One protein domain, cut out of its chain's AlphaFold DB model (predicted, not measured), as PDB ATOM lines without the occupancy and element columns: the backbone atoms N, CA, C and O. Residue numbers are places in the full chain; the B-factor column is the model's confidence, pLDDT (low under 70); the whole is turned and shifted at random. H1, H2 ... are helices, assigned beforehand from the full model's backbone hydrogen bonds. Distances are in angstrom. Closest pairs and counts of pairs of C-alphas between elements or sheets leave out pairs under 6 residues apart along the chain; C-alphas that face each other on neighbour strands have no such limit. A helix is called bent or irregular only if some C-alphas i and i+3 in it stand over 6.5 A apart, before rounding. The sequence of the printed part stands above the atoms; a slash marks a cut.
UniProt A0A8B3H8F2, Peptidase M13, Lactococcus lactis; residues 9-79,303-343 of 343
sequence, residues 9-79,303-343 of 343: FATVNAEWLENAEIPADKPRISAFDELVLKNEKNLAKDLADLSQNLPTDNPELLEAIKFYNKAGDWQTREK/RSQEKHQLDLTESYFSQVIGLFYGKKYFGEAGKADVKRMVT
ATOM      1  N   PHE A   9     155.646 151.057 172.934       96.75
ATOM      2  CA  PHE A   9     155.311 152.213 173.763       96.75
ATOM      3  C   PHE A   9     153.809 152.279 174.032       96.75
ATOM      4  O   PHE A   9     153.404 152.344 175.193       96.75
ATOM      5  N   ALA A  10     152.990 152.204 172.981       95.94
ATOM      6  CA  ALA A  10     151.538 152.248 173.119       95.94
ATOM      7  C   ALA A  10     150.998 151.036 173.885       95.94
ATOM      8  O   ALA A  10     150.024 151.164 174.617       95.94
ATOM      9  N   THR A  11     151.630 149.865 173.743       97.19
ATOM     10  CA  THR A  11     151.184 148.646 174.433       97.19
ATOM     11  C   THR A  11     151.515 148.676 175.926       97.19
ATOM     12  O   THR A  11     150.646 148.384 176.741       97.19
ATOM     13  N   VAL A  12     152.751 149.030 176.301       97.38
ATOM     14  CA  VAL A  12     153.187 149.055 177.712       97.38
ATOM     15  C   VAL A  12     152.527 150.193 178.485       97.38
ATOM     16  O   VAL A  12     152.175 150.012 179.645       97.38
ATOM     17  N   ASN A  13     152.330 151.348 177.844       96.94
ATOM     18  CA  ASN A  13     151.815 152.546 178.508       96.94
ATOM     19  C   ASN A  13     150.317 152.781 178.270       96.94
ATOM     20  O   ASN A  13     149.838 153.859 178.601       96.94
ATOM     21  N   ALA A  14     149.580 151.820 177.697       95.75
ATOM     22  CA  ALA A  14     148.189 152.008 177.263       95.75
ATOM     23  C   ALA A  14     147.295 152.610 178.360       95.75
ATOM     24  O   ALA A  14     146.661 153.637 178.147       95.75
ATOM     25  N   GLU A  15     147.295 151.990 179.542       95.31
ATOM     26  CA  GLU A  15     146.480 152.428 180.680       95.31
ATOM     27  C   GLU A  15     146.933 153.792 181.212       95.31
ATOM     28  O   GLU A  15     146.105 154.636 181.542       95.31
ATOM     29  N   TRP A  16     148.241 154.052 181.259       96.50
ATOM     30  CA  TRP A  16     148.749 155.348 181.706       96.50
ATOM     31  C   TRP A  16     148.380 156.463 180.720       96.50
ATOM     32  O   TRP A  16     147.902 157.507 181.143       96.50
ATOM     33  N   LEU A  17     148.520 156.233 179.410       95.25
ATOM     34  CA  LEU A  17     148.176 157.212 178.370       95.25
ATOM     35  C   LEU A  17     146.681 157.553 178.350       95.25
ATOM     36  O   LEU A  17     146.330 158.675 177.997       95.25
ATOM     37  N   GLU A  18     145.810 156.608 178.716       95.12
ATOM     38  CA  GLU A  18     144.363 156.839 178.813       95.12
ATOM     39  C   GLU A  18     143.990 157.734 180.006       95.12
ATOM     40  O   GLU A  18     143.015 158.477 179.930       95.12
ATOM     41  N   ASN A  19     144.774 157.690 181.089       95.25
ATOM     42  CA  ASN A  19     144.442 158.338 182.361       95.25
ATOM     43  C   ASN A  19     145.322 159.551 182.707       95.25
ATOM     44  O   ASN A  19     144.996 160.297 183.629       95.25
ATOM     45  N   ALA A  20     146.459 159.733 182.036       95.19
ATOM     46  CA  ALA A  20     147.410 160.784 182.365       95.19
ATOM     47  C   ALA A  20     146.854 162.172 182.023       95.19
ATOM     48  O   ALA A  20     146.591 162.497 180.865       95.19
ATOM     49  N   GLU A  21     146.755 163.027 183.036       94.50
ATOM     50  CA  GLU A  21     146.380 164.428 182.882       94.50
ATOM     51  C   GLU A  21     147.631 165.307 182.919       94.50
ATOM     52  O   GLU A  21     148.449 165.212 183.837       94.50
ATOM     53  N   ILE A  22     147.789 166.185 181.925       95.62
ATOM     54  CA  ILE A  22     148.837 167.209 181.945       95.62
ATOM     55  C   ILE A  22     148.363 168.341 182.870       95.62
ATOM     56  O   ILE A  22     147.354 168.976 182.553       95.62
ATOM     57  N   PRO A  23     149.060 168.630 183.989       95.56
ATOM     58  CA  PRO A  23     148.685 169.735 184.865       95.56
ATOM     59  C   PRO A  23     148.673 171.068 184.114       95.56
ATOM     60  O   PRO A  23     149.551 171.320 183.291       95.56
ATOM     61  N   ALA A  24     147.727 171.955 184.436       97.06
ATOM     62  CA  ALA A  24     147.568 173.242 183.746       97.06
ATOM     63  C   ALA A  24     148.811 174.151 183.832       97.06
ATOM     64  O   ALA A  24     149.026 174.995 182.959       97.06
ATOM     65  N   ASP A  25     149.649 173.952 184.857       96.56
ATOM     66  CA  ASP A  25     150.910 174.658 185.091       96.56
ATOM     67  C   ASP A  25     152.145 173.947 184.500       96.56
ATOM     68  O   ASP A  25     153.284 174.314 184.813       96.56
ATOM     69  N   LYS A  26     151.951 172.929 183.646       95.69
ATOM     70  CA  LYS A  26     153.023 172.173 182.984       95.69
ATOM     71  C   LYS A  26     152.757 171.968 181.488       95.69
ATOM     72  O   LYS A  26     151.615 171.848 181.067       95.69
ATOM     73  N   PRO A  27     153.817 171.895 180.662       95.56
ATOM     74  CA  PRO A  27     153.664 171.665 179.224       95.56
ATOM     75  C   PRO A  27     153.484 170.181 178.878       95.56
ATOM     76  O   PRO A  27     153.119 169.845 177.756       95.56
ATOM     77  N   ARG A  28     153.810 169.284 179.816       95.44
ATOM     78  CA  ARG A  28     153.772 167.831 179.645       95.44
ATOM     79  C   ARG A  28     153.658 167.121 180.992       95.44
ATOM     80  O   ARG A  28     153.955 167.711 182.031       95.44
ATOM     81  N   ILE A  29     153.306 165.841 180.933       96.00
ATOM     82  CA  ILE A  29     153.415 164.889 182.038       96.00
ATOM     83  C   ILE A  29     154.122 163.623 181.539       96.00
ATOM     84  O   ILE A  29     154.040 163.267 180.364       96.00
ATOM     85  N   SER A  30     154.861 162.975 182.429       95.50
ATOM     86  CA  SER A  30     155.527 161.688 182.243       95.50
ATOM     87  C   SER A  30     155.769 161.069 183.620       95.50
ATOM     88  O   SER A  30     155.674 161.768 184.632       95.50
ATOM     89  N   ALA A  31     156.177 159.801 183.675       94.06
ATOM     90  CA  ALA A  31     156.558 159.161 184.938       94.06
ATOM     91  C   ALA A  31     157.644 159.949 185.711       94.06
ATOM     92  O   ALA A  31     157.636 159.987 186.940       94.06
ATOM     93  N   PHE A  32     158.558 160.631 185.009       95.19
ATOM     94  CA  PHE A  32     159.546 161.505 185.649       95.19
ATOM     95  C   PHE A  32     158.906 162.761 186.248       95.19
ATOM     96  O   PHE A  32     159.278 163.168 187.345       95.19
ATOM     97  N   ASP A  33     157.932 163.360 185.563       95.44
ATOM     98  CA  ASP A  33     157.246 164.559 186.050       95.44
ATOM     99  C   ASP A  33     156.382 164.249 187.283       95.44
ATOM    100  O   ASP A  33     156.321 165.059 188.205       95.44
ATOM    101  N   GLU A  34     155.778 163.061 187.354       95.56
ATOM    102  CA  GLU A  34     155.065 162.586 188.548       95.56
ATOM    103  C   GLU A  34     155.997 162.443 189.760       95.56
ATOM    104  O   GLU A  34     155.650 162.849 190.873       95.56
ATOM    105  N   LEU A  35     157.214 161.922 189.552       95.56
ATOM    106  CA  LEU A  35     158.240 161.875 190.596       95.56
ATOM    107  C   LEU A  35     158.681 163.281 191.014       95.56
ATOM    108  O   LEU A  35     158.803 163.542 192.211       95.56
ATOM    109  N   VAL A  36     158.867 164.200 190.061       94.88
ATOM    110  CA  VAL A  36     159.180 165.607 190.358       94.88
ATOM    111  C   VAL A  36     158.069 166.245 191.189       94.88
ATOM    112  O   VAL A  36     158.367 166.847 192.212       94.88
ATOM    113  N   LEU A  37     156.796 166.060 190.827       94.88
ATOM    114  CA  LEU A  37     155.651 166.575 191.589       94.88
ATOM    115  C   LEU A  37     155.599 166.009 193.016       94.88
ATOM    116  O   LEU A  37     155.300 166.726 193.972       94.88
ATOM    117  N   LYS A  38     155.926 164.724 193.184       95.88
ATOM    118  CA  LYS A  38     156.034 164.106 194.510       95.88
ATOM    119  C   LYS A  38     157.186 164.703 195.323       95.88
ATOM    120  O   LYS A  38     157.016 164.960 196.515       95.88
ATOM    121  N   ASN A  39     158.340 164.928 194.698       95.81
ATOM    122  CA  ASN A  39     159.507 165.513 195.356       95.81
ATOM    123  C   ASN A  39     159.258 166.974 195.744       95.81
ATOM    124  O   ASN A  39     159.541 167.342 196.877       95.81
ATOM    125  N   GLU A  40     158.656 167.752 194.845       95.69
ATOM    126  CA  GLU A  40     158.204 169.130 195.056       95.69
ATOM    127  C   GLU A  40     157.278 169.215 196.277       95.69
ATOM    128  O   GLU A  40     157.533 169.992 197.192       95.69
ATOM    129  N   LYS A  41     156.270 168.335 196.367       96.31
ATOM    130  CA  LYS A  41     155.364 168.265 197.525       96.31
ATOM    131  C   LYS A  41     156.087 167.930 198.833       96.31
ATOM    132  O   LYS A  41     155.771 168.495 199.879       96.31
ATOM    133  N   ASN A  42     157.028 166.988 198.792       97.19
ATOM    134  CA  ASN A  42     157.831 166.627 199.960       97.19
ATOM    135  C   ASN A  42     158.703 167.804 200.419       97.19
ATOM    136  O   ASN A  42     158.732 168.112 201.607       97.19
ATOM    137  N   LEU A  43     159.373 168.475 199.481       97.19
ATOM    138  CA  LEU A  43     160.225 169.629 199.755       97.19
ATOM    139  C   LEU A  43     159.435 170.819 200.285       97.19
ATOM    140  O   LEU A  43     159.846 171.403 201.282       97.19
ATOM    141  N   ALA A  44     158.299 171.154 199.676       96.25
ATOM    142  CA  ALA A  44     157.461 172.259 200.130       96.25
ATOM    143  C   ALA A  44     156.999 172.050 201.581       96.25
ATOM    144  O   ALA A  44     157.129 172.949 202.413       96.25
ATOM    145  N   LYS A  45     156.572 170.824 201.918       97.31
ATOM    146  CA  LYS A  45     156.254 170.446 203.300       97.31
ATOM    147  C   LYS A  45     157.462 170.617 204.227       97.31
ATOM    148  O   LYS A  45     157.349 171.243 205.274       97.31
ATOM    149  N   ASP A  46     158.605 170.057 203.852       97.69
ATOM    150  CA  ASP A  46     159.798 170.057 204.694       97.69
ATOM    151  C   ASP A  46     160.347 171.460 204.949       97.69
ATOM    152  O   ASP A  46     160.727 171.783 206.073       97.69
ATOM    153  N   LEU A  47     160.384 172.297 203.915       97.69
ATOM    154  CA  LEU A  47     160.838 173.677 204.023       97.69
ATOM    155  C   LEU A  47     159.849 174.494 204.855       97.69
ATOM    156  O   LEU A  47     160.295 175.260 205.699       97.69
ATOM    157  N   ALA A  48     158.535 174.278 204.711       97.12
ATOM    158  CA  ALA A  48     157.537 174.902 205.579       97.12
ATOM    159  C   ALA A  48     157.693 174.490 207.058       97.12
ATOM    160  O   ALA A  48     157.579 175.338 207.946       97.12
ATOM    161  N   ASP A  49     158.004 173.222 207.340       97.88
ATOM    162  CA  ASP A  49     158.281 172.749 208.704       97.88
ATOM    163  C   ASP A  49     159.564 173.393 209.271       97.88
ATOM    164  O   ASP A  49     159.592 173.838 210.426       97.88
ATOM    165  N   LEU A  50     160.620 173.491 208.453       97.94
ATOM    166  CA  LEU A  50     161.883 174.153 208.801       97.94
ATOM    167  C   LEU A  50     161.731 175.672 208.965       97.94
ATOM    168  O   LEU A  50     162.421 176.269 209.786       97.94
ATOM    169  N   SER A  51     160.803 176.308 208.249       97.31
ATOM    170  CA  SER A  51     160.459 177.722 208.432       97.31
ATOM    171  C   SER A  51     159.947 178.029 209.836       97.31
ATOM    172  O   SER A  51     160.186 179.127 210.338       97.31
ATOM    173  N   GLN A  52     159.258 177.072 210.466       97.44
ATOM    174  CA  GLN A  52     158.789 177.180 211.852       97.44
ATOM    175  C   GLN A  52     159.851 176.723 212.861       97.44
ATOM    176  O   GLN A  52     159.864 177.189 213.998       97.44
ATOM    177  N   ASN A  53     160.754 175.829 212.448       96.69
ATOM    178  CA  ASN A  53     161.801 175.243 213.281       96.69
ATOM    179  C   ASN A  53     163.164 175.430 212.611       96.69
ATOM    180  O   ASN A  53     163.703 174.508 211.997       96.69
ATOM    181  N   LEU A  54     163.695 176.649 212.709       96.94
ATOM    182  CA  LEU A  54     164.892 177.042 211.970       96.94
ATOM    183  C   LEU A  54     166.081 176.099 212.265       96.94
ATOM    184  O   LEU A  54     166.409 175.886 213.438       96.94
ATOM    185  N   PRO A  55     166.775 175.585 211.231       95.88
ATOM    186  CA  PRO A  55     167.887 174.643 211.381       95.88
ATOM    187  C   PRO A  55     169.178 175.369 211.786       95.88
ATOM    188  O   PRO A  55     170.107 175.534 211.001       95.88
ATOM    189  N   THR A  56     169.223 175.868 213.022       95.88
ATOM    190  CA  THR A  56     170.340 176.686 213.541       95.88
ATOM    191  C   THR A  56     171.678 175.946 213.652       95.88
ATOM    192  O   THR A  56     172.719 176.585 213.784       95.88
ATOM    193  N   ASP A  57     171.661 174.619 213.568       96.19
ATOM    194  CA  ASP A  57     172.825 173.733 213.546       96.19
ATOM    195  C   ASP A  57     173.425 173.535 212.140       96.19
ATOM    196  O   ASP A  57     174.500 172.947 212.011       96.19
ATOM    197  N   ASN A  58     172.771 174.044 211.090       96.56
ATOM    198  CA  ASN A  58     173.227 173.980 209.703       96.56
ATOM    199  C   ASN A  58     173.162 175.381 209.059       96.56
ATOM    200  O   ASN A  58     172.098 175.778 208.576       96.56
ATOM    201  N   PRO A  59     174.273 176.143 209.051       97.38
ATOM    202  CA  PRO A  59     174.295 177.523 208.566       97.38
ATOM    203  C   PRO A  59     173.808 177.686 207.122       97.38
ATOM    204  O   PRO A  59     173.037 178.599 206.836       97.38
ATOM    205  N   GLU A  60     174.206 176.798 206.212       97.62
ATOM    206  CA  GLU A  60     173.822 176.871 204.804       97.62
ATOM    207  C   GLU A  60     172.321 176.626 204.625       97.62
ATOM    208  O   GLU A  60     171.644 177.366 203.907       97.62
ATOM    209  N   LEU A  61     171.778 175.611 205.307       98.00
ATOM    210  CA  LEU A  61     170.342 175.334 205.275       98.00
ATOM    211  C   LEU A  61     169.548 176.452 205.957       98.00
ATOM    212  O   LEU A  61     168.474 176.806 205.484       98.00
ATOM    213  N   LEU A  62     170.077 177.054 207.025       98.38
ATOM    214  CA  LEU A  62     169.460 178.203 207.678       98.38
ATOM    215  C   LEU A  62     169.303 179.385 206.712       98.38
ATOM    216  O   LEU A  62     168.228 179.985 206.672       98.38
ATOM    217  N   GLU A  63     170.330 179.715 205.923       98.38
ATOM    218  CA  GLU A  63     170.232 180.779 204.914       98.38
ATOM    219  C   GLU A  63     169.240 180.430 203.798       98.38
ATOM    220  O   GLU A  63     168.434 181.282 203.412       98.38
ATOM    221  N   ALA A  64     169.200 179.167 203.358       98.31
ATOM    222  CA  ALA A  64     168.188 178.705 202.408       98.31
ATOM    223  C   ALA A  64     166.759 178.884 202.956       98.31
ATOM    224  O   ALA A  64     165.886 179.379 202.246       98.31
ATOM    225  N   ILE A  65     166.516 178.562 204.233       98.50
ATOM    226  CA  ILE A  65     165.203 178.737 204.880       98.50
ATOM    227  C   ILE A  65     164.855 180.213 205.092       98.50
ATOM    228  O   ILE A  65     163.703 180.608 204.905       98.50
ATOM    229  N   LYS A  66     165.825 181.068 205.436       98.44
ATOM    230  CA  LYS A  66     165.597 182.522 205.495       98.44
ATOM    231  C   LYS A  66     165.178 183.068 204.132       98.44
ATOM    232  O   LYS A  66     164.235 183.857 204.055       98.44
ATOM    233  N   PHE A  67     165.846 182.633 203.063       98.25
ATOM    234  CA  PHE A  67     165.476 183.012 201.706       98.25
ATOM    235  C   PHE A  67     164.100 182.457 201.318       98.25
ATOM    236  O   PHE A  67     163.277 183.219 200.817       98.25
ATOM    237  N   TYR A  68     163.805 181.194 201.638       98.44
ATOM    238  CA  TYR A  68     162.488 180.580 201.442       98.44
ATOM    239  C   TYR A  68     161.377 181.377 202.133       98.44
ATOM    240  O   TYR A  68     160.364 181.683 201.507       98.44
ATOM    241  N   ASN A  69     161.580 181.798 203.384       98.31
ATOM    242  CA  ASN A  69     160.631 182.638 204.120       98.31
ATOM    243  C   ASN A  69     160.421 183.993 203.442       98.31
ATOM    244  O   ASN A  69     159.286 184.434 203.287       98.31
ATOM    245  N   LYS A  70     161.502 184.641 202.991       97.12
ATOM    246  CA  LYS A  70     161.418 185.921 202.276       97.12
ATOM    247  C   LYS A  70     160.725 185.777 200.917       97.12
ATOM    248  O   LYS A  70     159.960 186.655 200.529       97.12
ATOM    249  N   ALA A  71     160.983 184.690 200.194       97.19
ATOM    250  CA  ALA A  71     160.332 184.388 198.925       97.19
ATOM    251  C   ALA A  71     158.833 184.090 199.109       97.19
ATOM    252  O   ALA A  71     158.041 184.440 198.238       97.19
ATOM    253  N   GLY A  72     158.439 183.489 200.235       97.12
ATOM    254  CA  GLY A  72     157.047 183.170 200.572       97.12
ATOM    255  C   GLY A  72     156.264 184.277 201.272       97.12
ATOM    256  O   GLY A  72     155.069 184.110 201.508       97.12
ATOM    257  N   ASP A  73     156.896 185.401 201.615       97.62
ATOM    258  CA  ASP A  73     156.217 186.537 202.239       97.62
ATOM    259  C   ASP A  73     155.436 187.353 201.196       97.62
ATOM    260  O   ASP A  73     155.818 188.455 200.791       97.62
ATOM    261  N   TRP A  74     154.319 186.786 200.739       96.69
ATOM    262  CA  TRP A  74     153.434 187.423 199.766       96.69
ATOM    263  C   TRP A  74     152.867 188.741 200.282       96.69
ATOM    264  O   TRP A  74     152.744 189.683 199.513       96.69
ATOM    265  N   GLN A  75     152.609 188.873 201.586       96.94
ATOM    266  CA  GLN A  75     152.101 190.128 202.147       96.94
ATOM    267  C   GLN A  75     153.081 191.287 201.953       96.94
ATOM    268  O   GLN A  75     152.654 192.404 201.652       96.94
ATOM    269  N   THR A  76     154.381 191.034 202.121       96.50
ATOM    270  CA  THR A  76     155.423 192.029 201.848       96.50
ATOM    271  C   THR A  76     155.624 192.225 200.347       96.50
ATOM    272  O   THR A  76     155.724 193.366 199.895       96.50
ATOM    273  N   ARG A  77     155.634 191.147 199.552       96.50
ATOM    274  CA  ARG A  77     155.805 191.216 198.087       96.50
ATOM    275  C   ARG A  77     154.698 192.018 197.396       96.50
ATOM    276  O   ARG A  77     155.005 192.802 196.504       96.50
ATOM    277  N   GLU A  78     153.451 191.876 197.844       96.94
ATOM    278  CA  GLU A  78     152.293 192.635 197.345       96.94
ATOM    279  C   GLU A  78     152.411 194.147 197.595       96.94
ATOM    280  O   GLU A  78     151.833 194.949 196.866       96.94
ATOM    281  N   LYS A  79     153.178 194.559 198.612       95.56
ATOM    282  CA  LYS A  79     153.355 195.967 199.005       95.56
ATOM    283  C   LYS A  79     154.673 196.581 198.525       95.56
ATOM    284  O   LYS A  79     154.978 197.712 198.896       95.56
ATOM    285  N   ARG A 303     152.583 178.554 187.717       95.94
ATOM    286  CA  ARG A 303     152.801 177.737 188.915       95.94
ATOM    287  C   ARG A 303     152.242 178.461 190.142       95.94
ATOM    288  O   ARG A 303     152.279 179.698 190.204       95.94
ATOM    289  N   SER A 304     151.726 177.696 191.104       97.25
ATOM    290  CA  SER A 304     151.173 178.246 192.345       97.25
ATOM    291  C   SER A 304     152.220 179.049 193.123       97.25
ATOM    292  O   SER A 304     153.424 178.892 192.924       97.25
ATOM    293  N   GLN A 305     151.762 179.894 194.044       97.44
ATOM    294  CA  GLN A 305     152.633 180.675 194.921       97.44
ATOM    295  C   GLN A 305     153.615 179.806 195.727       97.44
ATOM    296  O   GLN A 305     154.794 180.133 195.813       97.44
ATOM    297  N   GLU A 306     153.152 178.674 196.259       96.75
ATOM    298  CA  GLU A 306     153.983 177.703 196.988       96.75
ATOM    299  C   GLU A 306     155.089 177.117 196.096       96.75
ATOM    300  O   GLU A 306     156.261 177.103 196.468       96.75
ATOM    301  N   LYS A 307     154.737 176.702 194.874       96.88
ATOM    302  CA  LYS A 307     155.709 176.190 193.901       96.88
ATOM    303  C   LYS A 307     156.711 177.266 193.488       96.88
ATOM    304  O   LYS A 307     157.901 177.002 193.426       96.88
ATOM    305  N   HIS A 308     156.242 178.494 193.273       97.69
ATOM    306  CA  HIS A 308     157.092 179.636 192.933       97.69
ATOM    307  C   HIS A 308     158.073 179.993 194.059       97.69
ATOM    308  O   HIS A 308     159.225 180.335 193.802       97.69
ATOM    309  N   GLN A 309     157.632 179.911 195.316       97.75
ATOM    310  CA  GLN A 309     158.490 180.086 196.489       97.75
ATOM    311  C   GLN A 309     159.610 179.036 196.520       97.75
ATOM    312  O   GLN A 309     160.770 179.385 196.767       97.75
ATOM    313  N   LEU A 310     159.278 177.772 196.240       97.38
ATOM    314  CA  LEU A 310     160.265 176.703 196.123       97.38
ATOM    315  C   LEU A 310     161.240 176.968 194.967       97.38
ATOM    316  O   LEU A 310     162.445 176.995 195.208       97.38
ATOM    317  N   ASP A 311     160.732 177.258 193.765       96.50
ATOM    318  CA  ASP A 311     161.541 177.504 192.562       96.50
ATOM    319  C   ASP A 311     162.571 178.621 192.787       96.50
ATOM    320  O   ASP A 311     163.753 178.472 192.468       96.50
ATOM    321  N   LEU A 312     162.137 179.743 193.378       97.19
ATOM    322  CA  LEU A 312     163.035 180.843 193.724       97.19
ATOM    323  C   LEU A 312     164.126 180.377 194.682       97.19
ATOM    324  O   LEU A 312     165.291 180.721 194.498       97.19
ATOM    325  N   THR A 313     163.768 179.606 195.703       97.75
ATOM    326  CA  THR A 313     164.730 179.145 196.708       97.75
ATOM    327  C   THR A 313     165.745 178.186 196.098       97.75
ATOM    328  O   THR A 313     166.948 178.351 196.304       97.75
ATOM    329  N   GLU A 314     165.297 177.231 195.285       96.75
ATOM    330  CA  GLU A 314     166.179 176.285 194.601       96.75
ATOM    331  C   GLU A 314     167.101 176.971 193.588       96.75
ATOM    332  O   GLU A 314     168.253 176.558 193.449       96.75
ATOM    333  N   SER A 315     166.664 178.066 192.953       96.38
ATOM    334  CA  SER A 315     167.510 178.811 192.008       96.38
ATOM    335  C   SER A 315     168.811 179.347 192.629       96.38
ATOM    336  O   SER A 315     169.804 179.487 191.918       96.38
ATOM    337  N   TYR A 316     168.840 179.565 193.951       96.31
ATOM    338  CA  TYR A 316     170.035 179.994 194.692       96.31
ATOM    339  C   TYR A 316     170.623 178.897 195.594       96.31
ATOM    340  O   TYR A 316     171.829 178.882 195.831       96.31
ATOM    341  N   PHE A 317     169.795 177.976 196.098       97.94
ATOM    342  CA  PHE A 317     170.175 177.018 197.144       97.94
ATOM    343  C   PHE A 317     169.962 175.543 196.761       97.94
ATOM    344  O   PHE A 317     169.930 174.682 197.642       97.94
ATOM    345  N   SER A 318     169.853 175.210 195.468       97.12
ATOM    346  CA  SER A 318     169.607 173.834 194.987       97.12
ATOM    347  C   SER A 318     170.562 172.786 195.567       97.12
ATOM    348  O   SER A 318     170.116 171.712 195.959       97.12
ATOM    349  N   GLN A 319     171.862 173.075 195.685       97.62
ATOM    350  CA  GLN A 319     172.826 172.121 196.256       97.62
ATOM    351  C   GLN A 319     172.576 171.858 197.748       97.62
ATOM    352  O   GLN A 319     172.643 170.713 198.199       97.62
ATOM    353  N   VAL A 320     172.258 172.905 198.513       97.81
ATOM    354  CA  VAL A 320     171.972 172.818 199.953       97.81
ATOM    355  C   VAL A 320     170.685 172.026 200.187       97.81
ATOM    356  O   VAL A 320     170.666 171.079 200.979       97.81
ATOM    357  N   ILE A 321     169.628 172.367 199.445       97.31
ATOM    358  CA  ILE A 321     168.328 171.689 199.493       97.31
ATOM    359  C   ILE A 321     168.466 170.234 199.030       97.31
ATOM    360  O   ILE A 321     167.976 169.325 199.700       97.31
ATOM    361  N   GLY A 322     169.195 169.989 197.941       96.75
ATOM    362  CA  GLY A 322     169.448 168.654 197.408       96.75
ATOM    363  C   GLY A 322     170.214 167.764 198.388       96.75
ATOM    364  O   GLY A 322     169.862 166.595 198.562       96.75
ATOM    365  N   LEU A 323     171.209 168.306 199.099       95.81
ATOM    366  CA  LEU A 323     171.929 167.570 200.140       95.81
ATOM    367  C   LEU A 323     171.014 167.208 201.317       95.81
ATOM    368  O   LEU A 323     171.059 166.073 201.799       95.81
ATOM    369  N   PHE A 324     170.188 168.151 201.778       96.12
ATOM    370  CA  PHE A 324     169.181 167.894 202.809       96.12
ATOM    371  C   PHE A 324     168.212 166.787 202.367       96.12
ATOM    372  O   PHE A 324     168.046 165.788 203.074       96.12
ATOM    373  N   TYR A 325     167.643 166.916 201.166       96.19
ATOM    374  CA  TYR A 325     166.689 165.962 200.612       96.19
ATOM    375  C   TYR A 325     167.303 164.568 200.462       96.19
ATOM    376  O   TYR A 325     166.714 163.578 200.896       96.19
ATOM    377  N   GLY A 326     168.519 164.474 199.917       95.56
ATOM    378  CA  GLY A 326     169.235 163.210 199.753       95.56
ATOM    379  C   GLY A 326     169.502 162.508 201.086       95.56
ATOM    380  O   GLY A 326     169.251 161.308 201.216       95.56
ATOM    381  N   LYS A 327     169.934 163.247 202.116       93.69
ATOM    382  CA  LYS A 327     170.118 162.684 203.465       93.69
ATOM    383  C   LYS A 327     168.810 162.149 204.051       93.69
ATOM    384  O   LYS A 327     168.831 161.114 204.714       93.69
ATOM    385  N   LYS A 328     167.692 162.834 203.801       94.56
ATOM    386  CA  LYS A 328     166.386 162.490 204.369       94.56
ATOM    387  C   LYS A 328     165.675 161.347 203.639       94.56
ATOM    388  O   LYS A 328     165.136 160.462 204.296       94.56
ATOM    389  N   TYR A 329     165.657 161.366 202.307       95.88
ATOM    390  CA  TYR A 329     164.818 160.475 201.495       95.88
ATOM    391  C   TYR A 329     165.580 159.350 200.790       95.88
ATOM    392  O   TYR A 329     164.976 158.322 200.495       95.88
ATOM    393  N   PHE A 330     166.878 159.515 200.518       94.81
ATOM    394  CA  PHE A 330     167.677 158.490 199.833       94.81
ATOM    395  C   PHE A 330     168.448 157.604 200.821       94.81
ATOM    396  O   PHE A 330     168.368 156.375 200.756       94.81
ATOM    397  N   GLY A 331     169.142 158.225 201.780       91.75
ATOM    398  CA  GLY A 331     169.849 157.535 202.863       91.75
ATOM    399  C   GLY A 331     171.061 156.696 202.422       91.75
ATOM    400  O   GLY A 331     171.341 156.499 201.238       91.75
ATOM    401  N   GLU A 332     171.818 156.178 203.395       93.31
ATOM    402  CA  GLU A 332     173.052 155.424 203.111       93.31
ATOM    403  C   GLU A 332     172.788 154.036 202.508       93.31
ATOM    404  O   GLU A 332     173.604 153.549 201.728       93.31
ATOM    405  N   ALA A 333     171.644 153.411 202.807       92.88
ATOM    406  CA  ALA A 333     171.279 152.119 202.224       92.88
ATOM    407  C   ALA A 333     171.014 152.228 200.712       92.88
ATOM    408  O   ALA A 333     171.593 151.466 199.940       92.88
ATOM    409  N   GLY A 334     170.211 153.213 200.282       93.38
ATOM    410  CA  GLY A 334     169.969 153.474 198.858       93.38
ATOM    411  C   GLY A 334     171.262 153.828 198.123       93.38
ATOM    412  O   GLY A 334     171.551 153.296 197.054       93.38
ATOM    413  N   LYS A 335     172.110 154.645 198.752       93.75
ATOM    414  CA  LYS A 335     173.439 154.982 198.234       93.75
ATOM    415  C   LYS A 335     174.350 153.764 198.083       93.75
ATOM    416  O   LYS A 335     175.056 153.673 197.083       93.75
ATOM    417  N   ALA A 336     174.368 152.850 199.053       95.81
ATOM    418  CA  ALA A 336     175.174 151.632 198.984       95.81
ATOM    419  C   ALA A 336     174.697 150.693 197.866       95.81
ATOM    420  O   ALA A 336     175.526 150.137 197.146       95.81
ATOM    421  N   ASP A 337     173.381 150.556 197.688       95.94
ATOM    422  CA  ASP A 337     172.817 149.724 196.627       95.94
ATOM    423  C   ASP A 337     173.125 150.282 195.233       95.94
ATOM    424  O   ASP A 337     173.669 149.567 194.395       95.94
ATOM    425  N   VAL A 338     172.906 151.584 195.013       96.38
ATOM    426  CA  VAL A 338     173.252 152.233 193.737       96.38
ATOM    427  C   VAL A 338     174.752 152.144 193.463       96.38
ATOM    428  O   VAL A 338     175.138 151.848 192.335       96.38
ATOM    429  N   LYS A 339     175.608 152.319 194.481       95.50
ATOM    430  CA  LYS A 339     177.061 152.120 194.338       95.50
ATOM    431  C   LYS A 339     177.387 150.729 193.809       95.50
ATOM    432  O   LYS A 339     178.143 150.632 192.856       95.50
ATOM    433  N   ARG A 340     176.773 149.680 194.361       96.50
ATOM    434  CA  ARG A 340     176.962 148.297 193.900       96.50
ATOM    435  C   ARG A 340     176.536 148.083 192.442       96.50
ATOM    436  O   ARG A 340     177.058 147.183 191.804       96.50
ATOM    437  N   MET A 341     175.587 148.859 191.914       96.19
ATOM    438  CA  MET A 341     175.169 148.750 190.508       96.19
ATOM    439  C   MET A 341     176.150 149.416 189.530       96.19
ATOM    440  O   MET A 341     176.126 149.084 188.348       96.19
ATOM    441  N   VAL A 342     176.976 150.361 189.999       94.19
ATOM    442  CA  VAL A 342     177.892 151.163 189.160       94.19
ATOM    443  C   VAL A 342     179.377 150.853 189.388       94.19
ATOM    444  O   VAL A 342     180.227 151.434 188.716       94.19
ATOM    445  N   THR A 343     179.685 149.971 190.339       81.38
ATOM    446  CA  THR A 343     181.019 149.404 190.603       81.38
ATOM    447  C   THR A 343     181.037 147.944 190.208       81.38
ATOM    448  O   THR A 343     182.022 147.522 189.568       81.38
TER     449      THR A 343
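Overview. This is residues 9 to 79 and 303 to 343 of the 343 residues of the protein "Peptidase M13" of Lactococcus lactis (UniProt A0A8B3H8F2). The long helix H3 is crossed by two others, H4 at its last turns and H6a near its middle, and these two run partly side by side in opposite ways. The bent helix H6 then turns into its second arm, H6b, of which residues 336 to 342 stick out from the body; the small helices H1 and H2 lie beyond the other end of H3, on a long link, with residues 10 to 12 of H1 sticking out, and H5 follows the end of H4. The printed part has 112 residues with six named helices in the order H1 to H6 and no named strand, and its class is all helix. The whole is loose, with a radius of gyration of the C-alphas of 17.4 A, and flat, spanning 51 by 43 by 20 A.

Along the chain. H1 is residues 9 to 12, beginning at C-alpha 9 (155.311, 152.213, 173.763), and H2 is residues 14 to 19. H3, residues 31 to 52, measures 32.5 A from C-alpha 31 at (156.558, 159.161, 184.938) to C-alpha 52. H4, residues 59 to 72, measures 19.8 A, and H5 is residues 74 to 77. H6, residues 305 to 342, was assigned as one helix by its hydrogen bonds but is bent: C-alphas 329 and 332 are 9.8 A apart. Its arm H6a, residues 305 to 329, measures 24.5 A and is itself irregular, with C-alphas 316 and 319 8.5 A apart and a kink of 106 degrees near residue 317. Its arm H6b, residues 332 to 342, measures 15.4 A and ends at C-alpha 342 (177.892, 151.163, 189.160).

Arrangement. H3 touches H4 with residues 47 to 51 alone, about perpendicular at 81 degrees; the closest C-alphas, of Ser 51 and Ile 65, are 6.0 A apart. H3 touches H6a with residues 40 to 44 alone, about perpendicular at 88 degrees; the closest C-alphas, of Ala 44 and Leu 310, are 6.6 A apart. H4 and H6a touch at a shallow tilt of 24 degrees, opposite ways; the closest C-alphas, of Ala 71 and Gln 309, are 5.3 A apart. H6a and H6b are about perpendicular at 82 degrees. H1 and H2 are close but not clearly touching, with the closest C-alphas, of Ala 10 and Leu 17, 8.0 A apart. H4 and H5 meet only through their link. H2 and H3 are apart, as are H3 and H6b. Every O i to N i+4 pair is within hydrogen-bond range in H2, H3, H4 and H6b, against 18 of 21 in H6a; H1 and H5 are too short for such a pair.

Size, cuts and confidence. The C-alphas farthest apart, of Lys 79 and Thr 343, are 54.8 A apart. Residues 80 to 302 are not printed, and C-alphas 79 and 303 are 20.8 A apart across this cut. The link from H2 to H3, 11 residues, is long. The mean pLDDT of the printed part is 96.2, and no printed residue is under 70.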